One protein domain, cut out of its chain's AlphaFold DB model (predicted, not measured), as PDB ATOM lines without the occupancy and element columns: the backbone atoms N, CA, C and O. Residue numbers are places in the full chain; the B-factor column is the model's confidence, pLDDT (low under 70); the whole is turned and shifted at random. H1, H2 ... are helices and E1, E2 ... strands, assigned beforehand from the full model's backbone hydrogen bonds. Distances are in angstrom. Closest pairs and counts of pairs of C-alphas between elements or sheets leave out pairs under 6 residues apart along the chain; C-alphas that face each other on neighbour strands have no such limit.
ATOM      1  N   LEU A 242     141.555 130.845 -13.008       93.56
ATOM      2  CA  LEU A 242     142.637 130.379 -12.137       93.56
ATOM      3  C   LEU A 242     143.129 131.519 -11.257       93.56
ATOM      4  O   LEU A 242     143.341 132.628 -11.741       93.56
ATOM      5  N   ALA A 243     143.338 131.216  -9.981       95.19
ATOM      6  CA  ALA A 243     143.889 132.155  -9.019       95.19
ATOM      7  C   ALA A 243     144.871 131.467  -8.068       95.19
ATOM      8  O   ALA A 243     144.861 130.246  -7.890       95.19
ATOM      9  N   LEU A 244     145.721 132.285  -7.458       95.88
ATOM     10  CA  LEU A 244     146.688 131.886  -6.450       95.88
ATOM     11  C   LEU A 244     146.031 131.792  -5.068       95.88
ATOM     12  O   LEU A 244     145.248 132.657  -4.666       95.88
ATOM     13  N   THR A 245     146.437 130.769  -4.327       95.38
ATOM     14  CA  THR A 245     146.183 130.569  -2.902       95.38
ATOM     15  C   THR A 245     147.494 130.273  -2.188       95.38
ATOM     16  O   THR A 245     148.505 129.910  -2.797       95.38
ATOM     17  N   SER A 246     147.471 130.350  -0.862       92.94
ATOM     18  CA  SER A 246     148.558 129.898   0.008       92.94
ATOM     19  C   SER A 246     148.956 128.431  -0.212       92.94
ATOM     20  O   SER A 246     150.063 128.032   0.148       92.94
ATOM     21  N   ARG A 247     148.074 127.622  -0.816       90.94
ATOM     22  CA  ARG A 247     148.260 126.185  -1.065       90.94
ATOM     23  C   ARG A 247     148.571 125.846  -2.526       90.94
ATOM     24  O   ARG A 247     148.771 124.672  -2.834       90.94
ATOM     25  N   GLY A 248     148.616 126.832  -3.421       91.50
ATOM     26  CA  GLY A 248     148.899 126.636  -4.841       91.50
ATOM     27  C   GLY A 248     147.888 127.333  -5.746       91.50
ATOM     28  O   GLY A 248     147.442 128.435  -5.458       91.50
ATOM     29  N   ILE A 249     147.558 126.710  -6.875       91.38
ATOM     30  CA  ILE A 249     146.622 127.266  -7.861       91.38
ATOM     31  C   ILE A 249     145.253 126.619  -7.679       91.38
ATOM     32  O   ILE A 249     145.140 125.391  -7.684       91.38
ATOM     33  N   GLU A 250     144.210 127.439  -7.603       90.50
ATOM     34  CA  GLU A 250     142.821 127.003  -7.485       90.50
ATOM     35  C   GLU A 250     141.975 127.471  -8.677       90.50
ATOM     36  O   GLU A 250     142.297 128.440  -9.363       90.50
ATOM     37  N   SER A 251     140.898 126.732  -8.950       90.81
ATOM     38  CA  SER A 251     139.862 127.119  -9.905       90.81
ATOM     39  C   SER A 251     138.746 127.852  -9.166       90.81
ATOM     40  O   SER A 251     138.079 127.258  -8.327       90.81
ATOM     41  N   VAL A 252     138.510 129.107  -9.525       93.06
ATOM     42  CA  VAL A 252     137.547 130.027  -8.916       93.06
ATOM     43  C   VAL A 252     136.289 130.080  -9.795       93.06
ATOM     44  O   VAL A 252     136.329 130.730 -10.841       93.06
ATOM     45  N   PRO A 253     135.197 129.365  -9.462       92.50
ATOM     46  CA  PRO A 253     133.936 129.453 -10.204       92.50
ATOM     47  C   PRO A 253     133.197 130.778  -9.926       92.50
ATOM     48  O   PRO A 253     133.497 131.429  -8.926       92.50
ATOM     49  N   PRO A 254     132.183 131.148 -10.736       91.75
ATOM     50  CA  PRO A 254     131.352 132.339 -10.509       91.75
ATOM     51  C   PRO A 254     130.692 132.430  -9.127       91.75
ATOM     52  O   PRO A 254     130.428 133.523  -8.642       91.75
ATOM     53  N   SER A 255     130.439 131.293  -8.474       90.19
ATOM     54  CA  SER A 255     129.895 131.223  -7.112       90.19
ATOM     55  C   SER A 255     130.913 131.587  -6.020       90.19
ATOM     56  O   SER A 255     130.530 131.820  -4.873       90.19
ATOM     57  N   HIS A 256     132.209 131.639  -6.339       93.06
ATOM     58  CA  HIS A 256     133.258 131.937  -5.371       93.06
ATOM     59  C   HIS A 256     133.329 133.450  -5.076       93.06
ATOM     60  O   HIS A 256     133.410 134.241  -6.016       93.06
ATOM     61  N   PRO A 257     133.421 133.888  -3.802       94.31
ATOM     62  CA  PRO A 257     133.398 135.314  -3.442       94.31
ATOM     63  C   PRO A 257     134.472 136.182  -4.116       94.31
ATOM     64  O   PRO A 257     134.264 137.369  -4.328       94.31
ATOM     65  N   ALA A 258     135.628 135.597  -4.433       96.12
ATOM     66  CA  ALA A 258     136.736 136.288  -5.099       96.12
ATOM     67  C   ALA A 258     136.611 136.387  -6.630       96.12
ATOM     68  O   ALA A 258     137.479 136.992  -7.252       96.12
ATOM     69  N   TYR A 259     135.602 135.762  -7.247       95.06
ATOM     70  CA  TYR A 259     135.523 135.604  -8.704       95.06
ATOM     71  C   TYR A 259     135.631 136.938  -9.449       95.06
ATOM     72  O   TYR A 259     136.514 137.120 -10.283       95.06
ATOM     73  N   ASP A 260     134.784 137.894  -9.082       95.25
ATOM     74  CA  ASP A 260     134.727 139.220  -9.693       95.25
ATOM     75  C   ASP A 260     136.058 139.981  -9.605       95.25
ATOM     76  O   ASP A 260     136.517 140.566 -10.590       95.25
ATOM     77  N   GLU A 261     136.707 139.932  -8.441       96.50
ATOM     78  CA  GLU A 261     138.014 140.550  -8.235       96.50
ATOM     79  C   GLU A 261     139.101 139.865  -9.063       96.50
ATOM     80  O   GLU A 261     139.869 140.544  -9.739       96.50
ATOM     81  N   VAL A 262     139.150 138.531  -9.067       96.25
ATOM     82  CA  VAL A 262     140.122 137.766  -9.862       96.25
ATOM     83  C   VAL A 262     139.993 138.110 -11.346       96.25
ATOM     84  O   VAL A 262     141.005 138.364 -11.998       96.25
ATOM     85  N   LEU A 263     138.765 138.194 -11.867       94.12
ATOM     86  CA  LEU A 263     138.508 138.593 -13.254       94.12
ATOM     87  C   LEU A 263     138.988 140.018 -13.549       94.12
ATOM     88  O   LEU A 263     139.505 140.275 -14.635       94.12
ATOM     89  N   LYS A 264     138.813 140.949 -12.606       94.56
ATOM     90  CA  LYS A 264     139.283 142.331 -12.768       94.56
ATOM     91  C   LYS A 264     140.808 142.422 -12.746       94.56
ATOM     92  O   LYS A 264     141.376 143.168 -13.538       94.56
ATOM     93  N   LEU A 265     141.449 141.708 -11.823       95.38
ATOM     94  CA  LEU A 265     142.890 141.792 -11.579       95.38
ATOM     95  C   LEU A 265     143.717 140.998 -12.594       95.38
ATOM     96  O   LEU A 265     144.857 141.362 -12.871       95.38
ATOM     97  N   ASP A 266     143.162 139.923 -13.149       93.38
ATOM     98  CA  ASP A 266     143.823 139.082 -14.144       93.38
ATOM     99  C   ASP A 266     142.876 138.755 -15.314       93.38
ATOM    100  O   ASP A 266     142.499 137.597 -15.528       93.38
ATOM    101  N   PRO A 267     142.488 139.763 -16.120       91.06
ATOM    102  CA  PRO A 267     141.545 139.574 -17.223       91.06
ATOM    103  C   PRO A 267     142.096 138.662 -18.330       91.06
ATOM    104  O   PRO A 267     141.333 138.117 -19.125       91.06
ATOM    105  N   ALA A 268     143.419 138.475 -18.388       87.56
ATOM    106  CA  ALA A 268     144.075 137.583 -19.338       87.56
ATOM    107  C   ALA A 268     144.131 136.117 -18.859       87.56
ATOM    108  O   ALA A 268     144.471 135.235 -19.653       87.56
ATOM    109  N   GLY A 269     143.807 135.840 -17.591       85.94
ATOM    110  CA  GLY A 269     143.850 134.499 -17.003       85.94
ATOM    111  C   GLY A 269     145.263 133.913 -16.967       85.94
ATOM    112  O   GLY A 269     145.467 132.748 -17.312       85.94
ATOM    113  N   GLN A 270     146.247 134.733 -16.596       87.56
ATOM    114  CA  GLN A 270     147.654 134.346 -16.459       87.56
ATOM    115  C   GLN A 270     147.970 133.698 -15.099       87.56
ATOM    116  O   GLN A 270     149.109 133.300 -14.865       87.56
ATOM    117  N   CYS A 271     146.964 133.548 -14.233       90.38
ATOM    118  CA  CYS A 271     147.072 133.063 -12.862       90.38
ATOM    119  C   CYS A 271     147.958 133.972 -11.986       90.38
ATOM    120  O   CYS A 271     148.818 133.500 -11.239       90.38
ATOM    121  N   ALA A 272     147.751 135.288 -12.083       91.56
ATOM    122  CA  ALA A 272     148.493 136.291 -11.309       91.56
ATOM    123  C   ALA A 272     147.702 136.849 -10.110       91.56
ATOM    124  O   ALA A 272     148.293 137.339  -9.143       91.56
ATOM    125  N   ALA A 273     146.370 136.774 -10.158       95.06
ATOM    126  CA  ALA A 273     145.495 137.238  -9.086       95.06
ATOM    127  C   ALA A 273     145.385 136.212  -7.948       95.06
ATOM    128  O   ALA A 273     145.511 135.007  -8.160       95.06
ATOM    129  N   TRP A 274     145.117 136.696  -6.735       96.62
ATOM    130  CA  TRP A 274     144.897 135.865  -5.550       96.62
ATOM    131  C   TRP A 274     143.406 135.775  -5.236       96.62
ATOM    132  O   TRP A 274     142.715 136.790  -5.272       96.62
ATOM    133  N   CYS A 275     142.923 134.588  -4.870       96.38
ATOM    134  CA  CYS A 275     141.560 134.399  -4.358       96.38
ATOM    135  C   CYS A 275     141.499 134.304  -2.823       96.38
ATOM    136  O   CYS A 275     140.479 133.910  -2.262       96.38
ATOM    137  N   GLU A 276     142.573 134.718  -2.145       96.25
ATOM    138  CA  GLU A 276     142.662 134.886  -0.694       96.25
ATOM    139  C   GLU A 276     142.971 136.353  -0.364       96.25
ATOM    140  O   GLU A 276     143.858 136.971  -0.962       96.25
ATOM    141  N   LEU A 277     142.277 136.912   0.630       95.69
ATOM    142  CA  LEU A 277     142.656 138.202   1.199       95.69
ATOM    143  C   LEU A 277     143.915 138.012   2.044       95.69
ATOM    144  O   LEU A 277     143.928 137.201   2.967       95.69
ATOM    145  N   ARG A 278     144.969 138.770   1.733       95.62
ATOM    146  CA  ARG A 278     146.278 138.656   2.384       95.62
ATOM    147  C   ARG A 278     146.538 139.882   3.261       95.62
ATOM    148  O   ARG A 278     146.833 140.948   2.713       95.62
ATOM    149  N   PRO A 279     146.426 139.763   4.598       96.50
ATOM    150  CA  PRO A 279     146.622 140.895   5.489       96.50
ATOM    151  C   PRO A 279     147.987 141.564   5.310       96.50
ATOM    152  O   PRO A 279     149.006 140.889   5.173       96.50
ATOM    153  N   GLY A 280     148.001 142.896   5.301       95.00
ATOM    154  CA  GLY A 280     149.204 143.714   5.148       95.00
ATOM    155  C   GLY A 280     149.819 143.720   3.745       95.00
ATOM    156  O   GLY A 280     150.749 144.488   3.512       95.00
ATOM    157  N   VAL A 281     149.313 142.916   2.805       96.12
ATOM    158  CA  VAL A 281     149.786 142.905   1.416       96.12
ATOM    159  C   VAL A 281     148.935 143.873   0.594       96.12
ATOM    160  O   VAL A 281     147.733 143.639   0.448       96.12
ATOM    161  N   PRO A 282     149.521 144.945   0.032       95.56
ATOM    162  CA  PRO A 282     148.769 145.851  -0.818       95.56
ATOM    163  C   PRO A 282     148.341 145.165  -2.122       95.56
ATOM    164  O   PRO A 282     149.127 144.459  -2.755       95.56
ATOM    165  N   VAL A 283     147.094 145.389  -2.532       96.50
ATOM    166  CA  VAL A 283     146.523 144.889  -3.788       96.50
ATOM    167  C   VAL A 283     146.133 146.083  -4.647       96.50
ATOM    168  O   VAL A 283     145.286 146.878  -4.243       96.50
ATOM    169  N   GLN A 284     146.744 146.217  -5.823       95.75
ATOM    170  CA  GLN A 284     146.345 147.220  -6.810       95.75
ATOM    171  C   GLN A 284     144.990 146.809  -7.397       95.75
ATOM    172  O   GLN A 284     144.915 145.808  -8.099       95.75
ATOM    173  N   ILE A 285     143.923 147.540  -7.077       96.06
ATOM    174  CA  ILE A 285     142.559 147.249  -7.540       96.06
ATOM    175  C   ILE A 285     142.319 147.827  -8.937       96.06
ATOM    176  O   ILE A 285     141.648 147.216  -9.765       96.06
ATOM    177  N   SER A 286     142.865 149.008  -9.191       95.00
ATOM    178  CA  SER A 286     142.805 149.749 -10.454       95.00
ATOM    179  C   SER A 286     143.988 150.708 -10.511       95.00
ATOM    180  O   SER A 286     144.733 150.791  -9.540       95.00
ATOM    181  N   ASP A 287     144.170 151.460 -11.594       92.56
ATOM    182  CA  ASP A 287     145.296 152.395 -11.723       92.56
ATOM    183  C   ASP A 287     145.353 153.425 -10.583       92.56
ATOM    184  O   ASP A 287     146.450 153.808 -10.163       92.56
ATOM    185  N   HIS A 288     144.196 153.802 -10.020       96.12
ATOM    186  CA  HIS A 288     144.105 154.834  -8.987       96.12
ATOM    187  C   HIS A 288     143.716 154.328  -7.597       96.12
ATOM    188  O   HIS A 288     143.577 155.140  -6.683       96.12
ATOM    189  N   VAL A 289     143.530 153.016  -7.404       96.81
ATOM    190  CA  VAL A 289     143.066 152.455  -6.125       96.81
ATOM    191  C   VAL A 289     143.896 151.255  -5.709       96.81
ATOM    192  O   VAL A 289     144.021 150.269  -6.436       96.81
ATOM    193  N   MET A 290     144.393 151.297  -4.478       96.69
ATOM    194  CA  MET A 290     145.071 150.186  -3.820       96.69
ATOM    195  C   MET A 290     144.337 149.822  -2.532       96.69
ATOM    196  O   MET A 290     143.973 150.699  -1.756       96.69
ATOM    197  N   ARG A 291     144.132 148.530  -2.279       97.38
ATOM    198  CA  ARG A 291     143.563 148.026  -1.026       97.38
ATOM    199  C   ARG A 291     144.659 147.485  -0.124       97.38
ATOM    200  O   ARG A 291     145.507 146.719  -0.576       97.38
ATOM    201  N   ILE A 292     144.580 147.801   1.161       96.88
ATOM    202  CA  ILE A 292     145.316 147.127   2.229       96.88
ATOM    203  C   ILE A 292     144.288 146.479   3.152       96.88
ATOM    204  O   ILE A 292     143.420 147.158   3.697       96.88
ATOM    205  N   THR A 293     144.384 145.162   3.318       97.06
ATOM    206  CA  THR A 293     143.528 144.413   4.245       97.06
ATOM    207  C   THR A 293     144.227 144.285   5.596       97.06
ATOM    208  O   THR A 293     145.381 143.866   5.665       97.06
ATOM    209  N   GLY A 294     143.549 144.665   6.674       96.06
ATOM    210  CA  GLY A 294     144.000 144.498   8.050       96.06
ATOM    211  C   GLY A 294     143.895 143.048   8.523       96.06
ATOM    212  O   GLY A 294     143.193 142.223   7.936       96.06
ATOM    213  N   SER A 295     144.578 142.721   9.621       95.44
ATOM    214  CA  SER A 295     144.517 141.386  10.238       95.44
ATOM    215  C   SER A 295     143.128 141.025  10.775       95.44
ATOM    216  O   SER A 295     142.825 139.852  10.950       95.44
ATOM    217  N   ASP A 296     142.280 142.024  11.031       94.81
ATOM    218  CA  ASP A 296     140.879 141.874  11.438       94.81
ATOM    219  C   ASP A 296     139.905 141.762  10.242       94.81
ATOM    220  O   ASP A 296     138.685 141.713  10.427       94.81
ATOM    221  N   GLY A 297     140.444 141.749   9.016       93.69
ATOM    222  CA  GLY A 297     139.701 141.691   7.760       93.69
ATOM    223  C   GLY A 297     139.116 143.026   7.293       93.69
ATOM    224  O   GLY A 297     138.432 143.034   6.271       93.69
ATOM    225  N   SER A 298     139.347 144.129   8.014       95.81
ATOM    226  CA  SER A 298     138.943 145.471   7.580       95.81
ATOM    227  C   SER A 298     139.822 145.979   6.438       95.81
ATOM    228  O   SER A 298     140.999 145.631   6.344       95.81
ATOM    229  N   HIS A 299     139.266 146.812   5.563       97.00
ATOM    230  CA  HIS A 299     140.005 147.397   4.446       97.00
ATOM    231  C   HIS A 299     140.315 148.868   4.684       97.00
ATOM    232  O   HIS A 299     139.481 149.630   5.165       97.00
ATOM    233  N   THR A 300     141.516 149.272   4.289       96.38
ATOM    234  CA  THR A 300     141.872 150.669   4.026       96.38
ATOM    235  C   THR A 300     142.219 150.793   2.553       96.38
ATOM    236  O   THR A 300     142.908 149.931   1.999       96.38
ATOM    237  N   TYR A 301     141.747 151.854   1.912       97.06
ATOM    238  CA  TYR A 301     142.031 152.122   0.512       97.06
ATOM    239  C   TYR A 301     143.009 153.276   0.392       97.06
ATOM    240  O   TYR A 301     142.945 154.221   1.166       97.06
ATOM    241  N   ARG A 302     143.910 153.215  -0.580       96.25
ATOM    242  CA  ARG A 302     144.736 154.350  -0.986       96.25
ATOM    243  C   ARG A 302     144.276 154.771  -2.365       96.25
ATOM    244  O   ARG A 302     144.294 153.947  -3.278       96.25
ATOM    245  N   VAL A 303     143.851 156.020  -2.495       96.25
ATOM    246  CA  VAL A 303     143.368 156.605  -3.748       96.25
ATOM    247  C   VAL A 303     144.366 157.653  -4.210       96.25
ATOM    248  O   VAL A 303     144.810 158.485  -3.415       96.25
ATOM    249  N   GLY A 304     144.757 157.599  -5.477       93.62
ATOM    250  CA  GLY A 304     145.712 158.546  -6.037       93.62
ATOM    251  C   GLY A 304     146.509 157.967  -7.192       93.62
ATOM    252  O   GLY A 304     146.069 157.049  -7.866       93.62
ATOM    253  N   SER A 305     147.688 158.521  -7.448       88.44
ATOM    254  CA  SER A 305     148.579 158.036  -8.505       88.44
ATOM    255  C   SER A 305     150.035 158.356  -8.169       88.44
ATOM    256  O   SER A 305     150.296 159.224  -7.330       88.44
ATOM    257  N   PRO A 306     151.021 157.736  -8.844       83.06
ATOM    258  CA  PRO A 306     152.427 158.102  -8.670       83.06
ATOM    259  C   PRO A 306     152.718 159.594  -8.906       83.06
ATOM    260  O   PRO A 306     153.647 160.128  -8.308       83.06
ATOM    261  N   MET A 307     151.927 160.272  -9.749       84.06
ATOM    262  CA  MET A 307     152.098 161.698 -10.056       84.06
ATOM    263  C   MET A 307     151.380 162.627  -9.069       84.06
ATOM    264  O   MET A 307     151.872 163.720  -8.803       84.06
ATOM    265  N   GLN A 308     150.220 162.223  -8.542       84.06
ATOM    266  CA  GLN A 308     149.387 163.056  -7.658       84.06
ATOM    267  C   GLN A 308     149.609 162.767  -6.167       84.06
ATOM    268  O   GLN A 308     149.124 163.510  -5.316       84.06
ATOM    269  N   GLY A 309     150.360 161.712  -5.842       90.12
ATOM    270  CA  GLY A 309     150.457 161.183  -4.487       90.12
ATOM    271  C   GLY A 309     149.278 160.270  -4.152       90.12
ATOM    272  O   GLY A 309     148.322 160.151  -4.914       90.12
ATOM    273  N   TRP A 310     149.375 159.595  -3.009       93.44
ATOM    274  CA  TRP A 310     148.380 158.637  -2.524       93.44
ATOM    275  C   TRP A 310     147.777 159.135  -1.212       93.44
ATOM    276  O   TRP A 310     148.526 159.443  -0.282       93.44
ATOM    277  N   GLN A 311     146.448 159.157  -1.124       94.56
ATOM    278  CA  GLN A 311     145.698 159.492   0.084       94.56
ATOM    279  C   GLN A 311     144.962 158.263   0.615       94.56
ATOM    280  O   GLN A 311     144.333 157.531  -0.148       94.56
ATOM    281  N   ASP A 312     144.992 158.072   1.931       94.00
ATOM    282  CA  ASP A 312     144.239 157.004   2.573       94.00
ATOM    283  C   ASP A 312     142.754 157.398   2.687       94.00
ATOM    284  O   ASP A 312     142.399 158.484   3.152       94.00
ATOM    285  N   VAL A 313     141.885 156.496   2.244       94.25
ATOM    286  CA  VAL A 313     140.431 156.611   2.228       94.25
ATOM    287  C   VAL A 313     139.857 155.451   3.032       94.25
ATOM    288  O   VAL A 313     140.078 154.273   2.734       94.25
ATOM    289  N   SER A 314     139.101 155.797   4.072       90.06
ATOM    290  CA  SER A 314     138.347 154.828   4.860       90.06
ATOM    291  C   SER A 314     137.054 154.455   4.131       90.06
ATOM    292  O   SER A 314     136.333 155.355   3.690       90.06
ATOM    293  N   PRO A 315     136.683 153.164   4.080       91.31
ATOM    294  CA  PRO A 315     135.395 152.737   3.550       91.31
ATOM    295  C   PRO A 315     134.216 153.114   4.450       91.31
ATOM    296  O   PRO A 315     133.088 152.822   4.095       91.31
ATOM    297  N   SER A 316     134.415 153.781   5.593       89.12
ATOM    298  CA  SER A 316     133.321 154.243   6.466       89.12
ATOM    299  C   SER A 316     132.395 155.291   5.830       89.12
ATOM    300  O   SER A 316     131.319 155.551   6.361       89.12
ATOM    301  N   SER A 317     132.806 155.910   4.722       83.75
ATOM    302  CA  SER A 317     132.022 156.894   3.972       83.75
ATOM    303  C   SER A 317     132.131 156.634   2.475       83.75
ATOM    304  O   SER A 317     133.188 156.225   2.003       83.75
ATOM    305  N   LEU A 318     131.058 156.927   1.740       92.25
ATOM    306  CA  LEU A 318     131.022 156.810   0.286       92.25
ATOM    307  C   LEU A 318     132.096 157.699  -0.360       92.25
ATOM    308  O   LEU A 318     132.114 158.912  -0.153       92.25
ATOM    309  N   HIS A 319     132.940 157.100  -1.191       95.31
ATOM    310  CA  HIS A 319     133.911 157.804  -2.015       95.31
ATOM    311  C   HIS A 319     133.892 157.235  -3.438       95.31
ATOM    312  O   HIS A 319     134.018 156.026  -3.627       95.31
ATOM    313  N   LEU A 320     133.719 158.103  -4.437       95.50
ATOM    314  CA  LEU A 320     133.717 157.726  -5.849       95.50
ATOM    315  C   LEU A 320     135.070 158.052  -6.476       95.50
ATOM    316  O   LEU A 320     135.481 159.209  -6.505       95.50
ATOM    317  N   VAL A 321     135.717 157.030  -7.028       95.44
ATOM    318  CA  VAL A 321     136.892 157.171  -7.886       95.44
ATOM    319  C   VAL A 321     136.401 157.159  -9.330       95.44
ATOM    320  O   VAL A 321     136.210 156.100  -9.931       95.44
ATOM    321  N   GLU A 322     136.105 158.350  -9.856       93.12
ATOM    322  CA  GLU A 322     135.404 158.531 -11.135       93.12
ATOM    323  C   GLU A 322     136.144 157.895 -12.319       93.12
ATOM    324  O   GLU A 322     135.513 157.243 -13.151       93.12
ATOM    325  N   GLN A 323     137.474 158.029 -12.369       92.44
ATOM    326  CA  GLN A 323     138.317 157.517 -13.459       92.44
ATOM    327  C   GLN A 323     138.239 155.993 -13.589       92.44
ATOM    328  O   GLN A 323     138.280 155.460 -14.696       92.44
ATOM    329  N   ASP A 324     138.079 155.309 -12.458       93.75
ATOM    330  CA  ASP A 324     138.053 153.849 -12.386       93.75
ATOM    331  C   ASP A 324     136.628 153.296 -12.275       93.75
ATOM    332  O   ASP A 324     136.446 152.076 -12.180       93.75
ATOM    333  N   ARG A 325     135.623 154.190 -12.258       95.44
ATOM    334  CA  ARG A 325     134.207 153.869 -12.031       95.44
ATOM    335  C   ARG A 325     134.059 152.924 -10.835       95.44
ATOM    336  O   ARG A 325     133.435 151.866 -10.931       95.44
ATOM    337  N   LEU A 326     134.682 153.289  -9.716       96.56
ATOM    338  CA  LEU A 326     134.778 152.459  -8.518       96.56
ATOM    339  C   LEU A 326     134.293 153.230  -7.294       96.56
ATOM    340  O   LEU A 326     134.731 154.351  -7.034       96.56
ATOM    341  N   LEU A 327     133.400 152.610  -6.526       96.94
ATOM    342  CA  LEU A 327     132.928 153.130  -5.249       96.94
ATOM    343  C   LEU A 327     133.648 152.451  -4.093       96.94
ATOM    344  O   LEU A 327     133.723 151.228  -4.044       96.94
ATOM    345  N   ILE A 328     134.123 153.249  -3.146       97.19
ATOM    346  CA  ILE A 328     134.590 152.800  -1.837       97.19
ATOM    347  C   ILE A 328     133.480 153.123  -0.835       97.19
ATOM    348  O   ILE A 328     133.051 154.273  -0.744       97.19
ATOM    349  N   ALA A 329     132.978 152.117  -0.121       95.81
ATOM    350  CA  ALA A 329     131.872 152.271   0.831       95.81
ATOM    351  C   ALA A 329     131.857 151.121   1.858       95.81
ATOM    352  O   ALA A 329     132.573 150.136   1.658       95.81
ATOM    353  N   PRO A 330     131.045 151.183   2.935       94.12
ATOM    354  CA  PRO A 330     131.041 150.125   3.946       94.12
ATOM    355  C   PRO A 330     130.617 148.775   3.364       94.12
ATOM    356  O   PRO A 330     131.291 147.766   3.568       94.12
ATOM    357  N   ASP A 331     129.525 148.773   2.601       93.19
ATOM    358  CA  ASP A 331     128.947 147.599   1.953       93.19
ATOM    359  C   ASP A 331     127.923 148.002   0.876       93.19
ATOM    360  O   ASP A 331     127.632 149.180   0.660       93.19
ATOM    361  N   MET A 332     127.332 147.012   0.210       90.00
ATOM    362  CA  MET A 332     126.346 147.230  -0.847       90.00
ATOM    363  C   MET A 332     125.036 147.868  -0.350       90.00
ATOM    364  O   MET A 332     124.377 148.604  -1.088       90.00
ATOM    365  N   THR A 333     124.638 147.604   0.895       90.50
ATOM    366  CA  THR A 333     123.392 148.136   1.470       90.50
ATOM    367  C   THR A 333     123.479 149.630   1.762       90.50
ATOM    368  O   THR A 333     122.460 150.314   1.745       90.50
ATOM    369  N   SER A 334     124.695 150.154   1.928       87.19
ATOM    370  CA  SER A 334     124.948 151.584   2.100       87.19
ATOM    371  C   SER A 334     124.768 152.431   0.827       87.19
ATOM    372  O   SER A 334     124.722 153.657   0.920       87.19
ATOM    373  N   LEU A 335     124.672 151.809  -0.358       88.62
ATOM    374  CA  LEU A 335     124.602 152.526  -1.639       88.62
ATOM    375  C   LEU A 335     123.162 152.795  -2.084       88.62
ATOM    376  O   LEU A 335     122.384 151.851  -2.266       88.62
ATOM    377  N   ALA A 336     122.849 154.059  -2.388       90.00
ATOM    378  CA  ALA A 336     121.619 154.412  -3.093       90.00
ATOM    379  C   ALA A 336     121.662 153.926  -4.554       90.00
ATOM    380  O   ALA A 336     122.734 153.757  -5.137       90.00
ATOM    381  N   VAL A 337     120.489 153.739  -5.173       86.56
ATOM    382  CA  VAL A 337     120.374 153.277  -6.574       86.56
ATOM    383  C   VAL A 337     121.191 154.164  -7.521       86.56
ATOM    384  O   VAL A 337     122.013 153.652  -8.275       86.56
ATOM    385  N   ASN A 338     121.062 155.488  -7.394       89.06
ATOM    386  CA  ASN A 338     121.792 156.447  -8.229       89.06
ATOM    387  C   ASN A 338     123.316 156.377  -8.055       89.06
ATOM    388  O   ASN A 338     124.042 156.802  -8.948       89.06
ATOM    389  N   ASP A 339     123.827 155.887  -6.923       87.94
ATOM    390  CA  ASP A 339     125.271 155.720  -6.742       87.94
ATOM    391  C   ASP A 339     125.764 154.484  -7.489       87.94
ATOM    392  O   ASP A 339     126.771 154.555  -8.191       87.94
ATOM    393  N   ARG A 340     124.999 153.387  -7.443       88.06
ATOM    394  CA  ARG A 340     125.321 152.145  -8.165       88.06
ATOM    395  C   ARG A 340     125.420 152.353  -9.673       88.06
ATOM    396  O   ARG A 340     126.206 151.688 -10.332       88.06
ATOM    397  N   GLU A 341     124.668 153.299 -10.225       90.12
ATOM    398  CA  GLU A 341     124.717 153.612 -11.655       90.12
ATOM    399  C   GLU A 341     126.023 154.308 -12.081       90.12
ATOM    400  O   GLU A 341     126.439 154.172 -13.238       90.12
ATOM    401  N   LYS A 342     126.701 155.008 -11.160       92.12
ATOM    402  CA  LYS A 342     127.928 155.782 -11.430       92.12
ATOM    403  C   LYS A 342     129.192 154.925 -11.490       92.12
ATOM    404  O   LYS A 342     130.203 155.384 -12.015       92.12
ATOM    405  N   ALA A 343     129.143 153.702 -10.971       94.62
ATOM    406  CA  ALA A 343     130.291 152.815 -10.858       94.62
ATOM    407  C   ALA A 343     129.993 151.422 -11.419       94.62
ATOM    408  O   ALA A 343     128.846 150.997 -11.520       94.62
ATOM    409  N   ASP A 344     131.053 150.710 -11.773       95.19
ATOM    410  CA  ASP A 344     130.990 149.309 -12.185       95.19
ATOM    411  C   ASP A 344     131.416 148.377 -11.036       95.19
ATOM    412  O   ASP A 344     131.076 147.194 -11.034       95.19
ATOM    413  N   TRP A 345     132.130 148.916 -10.038       96.69
ATOM    414  CA  TRP A 345     132.734 148.159  -8.943       96.69
ATOM    415  C   TRP A 345     132.458 148.781  -7.576       96.69
ATOM    416  O   TRP A 345     132.501 150.002  -7.416       96.69
ATOM    417  N   LEU A 346     132.263 147.922  -6.577       96.50
ATOM    418  CA  LEU A 346     132.247 148.267  -5.163       96.50
ATOM    419  C   LEU A 346     133.448 147.645  -4.450       96.50
ATOM    420  O   LEU A 346     133.599 146.427  -4.360       96.50
ATOM    421  N   ALA A 347     134.258 148.521  -3.877       96.81
ATOM    422  CA  ALA A 347     135.297 148.246  -2.911       96.81
ATOM    423  C   ALA A 347     134.729 148.429  -1.490       96.81
ATOM    424  O   ALA A 347     134.701 149.533  -0.944       96.81
ATOM    425  N   ALA A 348     134.199 147.337  -0.935       95.81
ATOM    426  CA  ALA A 348     133.526 147.323   0.363       95.81
ATOM    427  C   ALA A 348     134.508 147.440   1.545       95.81
ATOM    428  O   ALA A 348     135.710 147.286   1.388       95.81
ATOM    429  N   GLY A 349     134.024 147.632   2.772       95.38
ATOM    430  CA  GLY A 349     134.885 147.690   3.959       95.38
ATOM    431  C   GLY A 349     135.530 146.360   4.360       95.38
ATOM    432  O   GLY A 349     136.442 146.353   5.188       95.38
ATOM    433  N   ARG A 350     135.049 145.241   3.803       95.81
ATOM    434  CA  ARG A 350     135.514 143.861   4.026       95.81
ATOM    435  C   ARG A 350     135.245 143.012   2.778       95.81
ATOM    436  O   ARG A 350     134.427 143.385   1.945       95.81
ATOM    437  N   GLY A 351     135.874 141.839   2.676       95.25
ATOM    438  CA  GLY A 351     135.628 140.892   1.575       95.25
ATOM    439  C   GLY A 351     136.333 141.259   0.261       95.25
ATOM    440  O   GLY A 351     137.239 142.086   0.243       95.25
ATOM    441  N   PHE A 352     135.965 140.606  -0.836       96.81
ATOM    442  CA  PHE A 352     136.515 140.911  -2.161       96.81
ATOM    443  C   PHE A 352     135.744 142.048  -2.836       96.81
ATOM    444  O   PHE A 352     134.644 142.409  -2.413       96.81
ATOM    445  N   LEU A 353     136.338 142.616  -3.883       95.56
ATOM    446  CA  LEU A 353     135.685 143.558  -4.778       95.56
ATOM    447  C   LEU A 353     134.435 142.924  -5.397       95.56
ATOM    448  O   LEU A 353     134.469 141.779  -5.845       95.56
ATOM    449  N   GLN A 354     133.351 143.691  -5.446       93.44
ATOM    450  CA  GLN A 354     132.066 143.252  -5.984       93.44
ATOM    451  C   GLN A 354     131.767 144.002  -7.277       93.44
ATOM    452  O   GLN A 354     131.948 145.221  -7.345       93.44
ATOM    453  N   ARG A 355     131.288 143.294  -8.297       93.19
ATOM    454  CA  ARG A 355     130.741 143.933  -9.492       93.19
ATOM    455  C   ARG A 355     129.328 144.443  -9.195       93.19
ATOM    456  O   ARG A 355     128.533 143.753  -8.566       93.19
ATOM    457  N   LEU A 356     129.020 145.668  -9.622       89.88
ATOM    458  CA  LEU A 356     127.716 146.309  -9.385       89.88
ATOM    459  C   LEU A 356     126.689 146.069 -10.502       89.88
ATOM    460  O   LEU A 356     125.520 146.413 -10.326       89.88
TER     461      LEU A 356
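What this domain is: This is residues 242 to 356 of the 357 residues of the protein "Nudix hydrolase domain-containing protein" of Ramlibacter sp. WS9 (UniProt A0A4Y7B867). A four-stranded sheet, E3 to E6, and a smaller three-stranded sheet, E7 to E9, stand face to face as a small sandwich with their strands crossed at 41 degrees. Beyond one end of the sandwich lies the hairpin E1 and E2, with the short helix H1 between it and the larger sheet, while the still shorter helix H2 lies out by the smaller sheet. The printed part has 115 residues, with two named helices and nine named strands in the order E1 E2 H1 E3 E4 E5 E6 E7 E8 H2 E9. The sheets run E1 E2, antiparallel; E3 E4 E5 E6, antiparallel; and E7 E8 E9, mixed; the class is mixed, helices and strands, with under half of the residues in named elements. The whole is compact, with a radius of gyration of the C-alphas of 13.7 A and spans of 37, 31 and 29 A.

How they stand to each other: E1, residues 242 to 245, and E2, residues 248 to 252, form an antiparallel hairpin, with N 243 and O 250 3.0 A apart, within hydrogen-bond range. H1, residues 259 to 265, follows; the closest C-alphas of E1 and H1 are those of Ala 243 and Val 262, 6.8 A apart. The antiparallel strands E3, residues 283 to 286, E4, residues 289 to 293, E5, residues 299 to 305, and E6, residues 309 to 313, form a meander, each strand the antiparallel neighbour of the one before. Within hydrogen-bond range are N 283 and O 291 at 2.8 A, N 292 and O 300 at 2.8 A, and N 313 and O 301 at 2.7 A. H1 only grazes this sheet with its residues 261 to 265; the closest C-alphas of H1 and E3 are those of Leu 265 and Ile 285, 6.8 A apart. E1 and E3 are apart. E7, residues 319 to 321, and E8, residues 326 to 328, form an antiparallel hairpin, with N 328 and O 319 2.8 A apart. E9, residues 345 to 347, is the parallel neighbour of E8, at 25 degrees, with N 347 and O 327 2.8 A apart. E8, H2, residues 337 to 340, and E9 make a strand-helix-strand unit, two parallel neighbour strands with a helix between, and its crossover is right-handed. H2 is only just on the sheet E7 E8 E9, with 5 pairs of C-alphas within 10 A, and only grazes it with residues 339 to 340. The two larger sheets form a sandwich, two sheets face to face, with best planes 14 degrees apart; the closest C-alphas of E5 and E7 are those of Val 303 and Val 321, 7.7 A apart. Every O i to N i+4 pair in H1 is within hydrogen-bond range, and H2 is too short for such a pair.

Where its parts are: E1 is 9.9 A long from C-alpha 242 at (142.637, 130.379, -12.137), E2 12.5 A and H1 10.0 A. E3 measures 9.0 A, E4 13.1 A, E6 12.9 A, and E5, the longest strand, 18.8 A from C-alpha 299 at (140.005, 147.397, 4.446). E7 is 6.6 A, E8 6.7 A and H2 5.3 A long, and E9 is 6.6 A long, ending with C-alpha 347 at (135.297, 148.246, -2.911).

The domain as a whole: The C-alphas farthest apart are those of Arg 247 and Asn 338, at 40.8 A. The printed part has no cut. The link from H1 to E3, residues 266 to 282, is long. Residues 345 to 346 of E9 also pair, antiparallel, with residues 354 to 355. The mean pLDDT of the printed part is 93.4, and no printed residue is under 70.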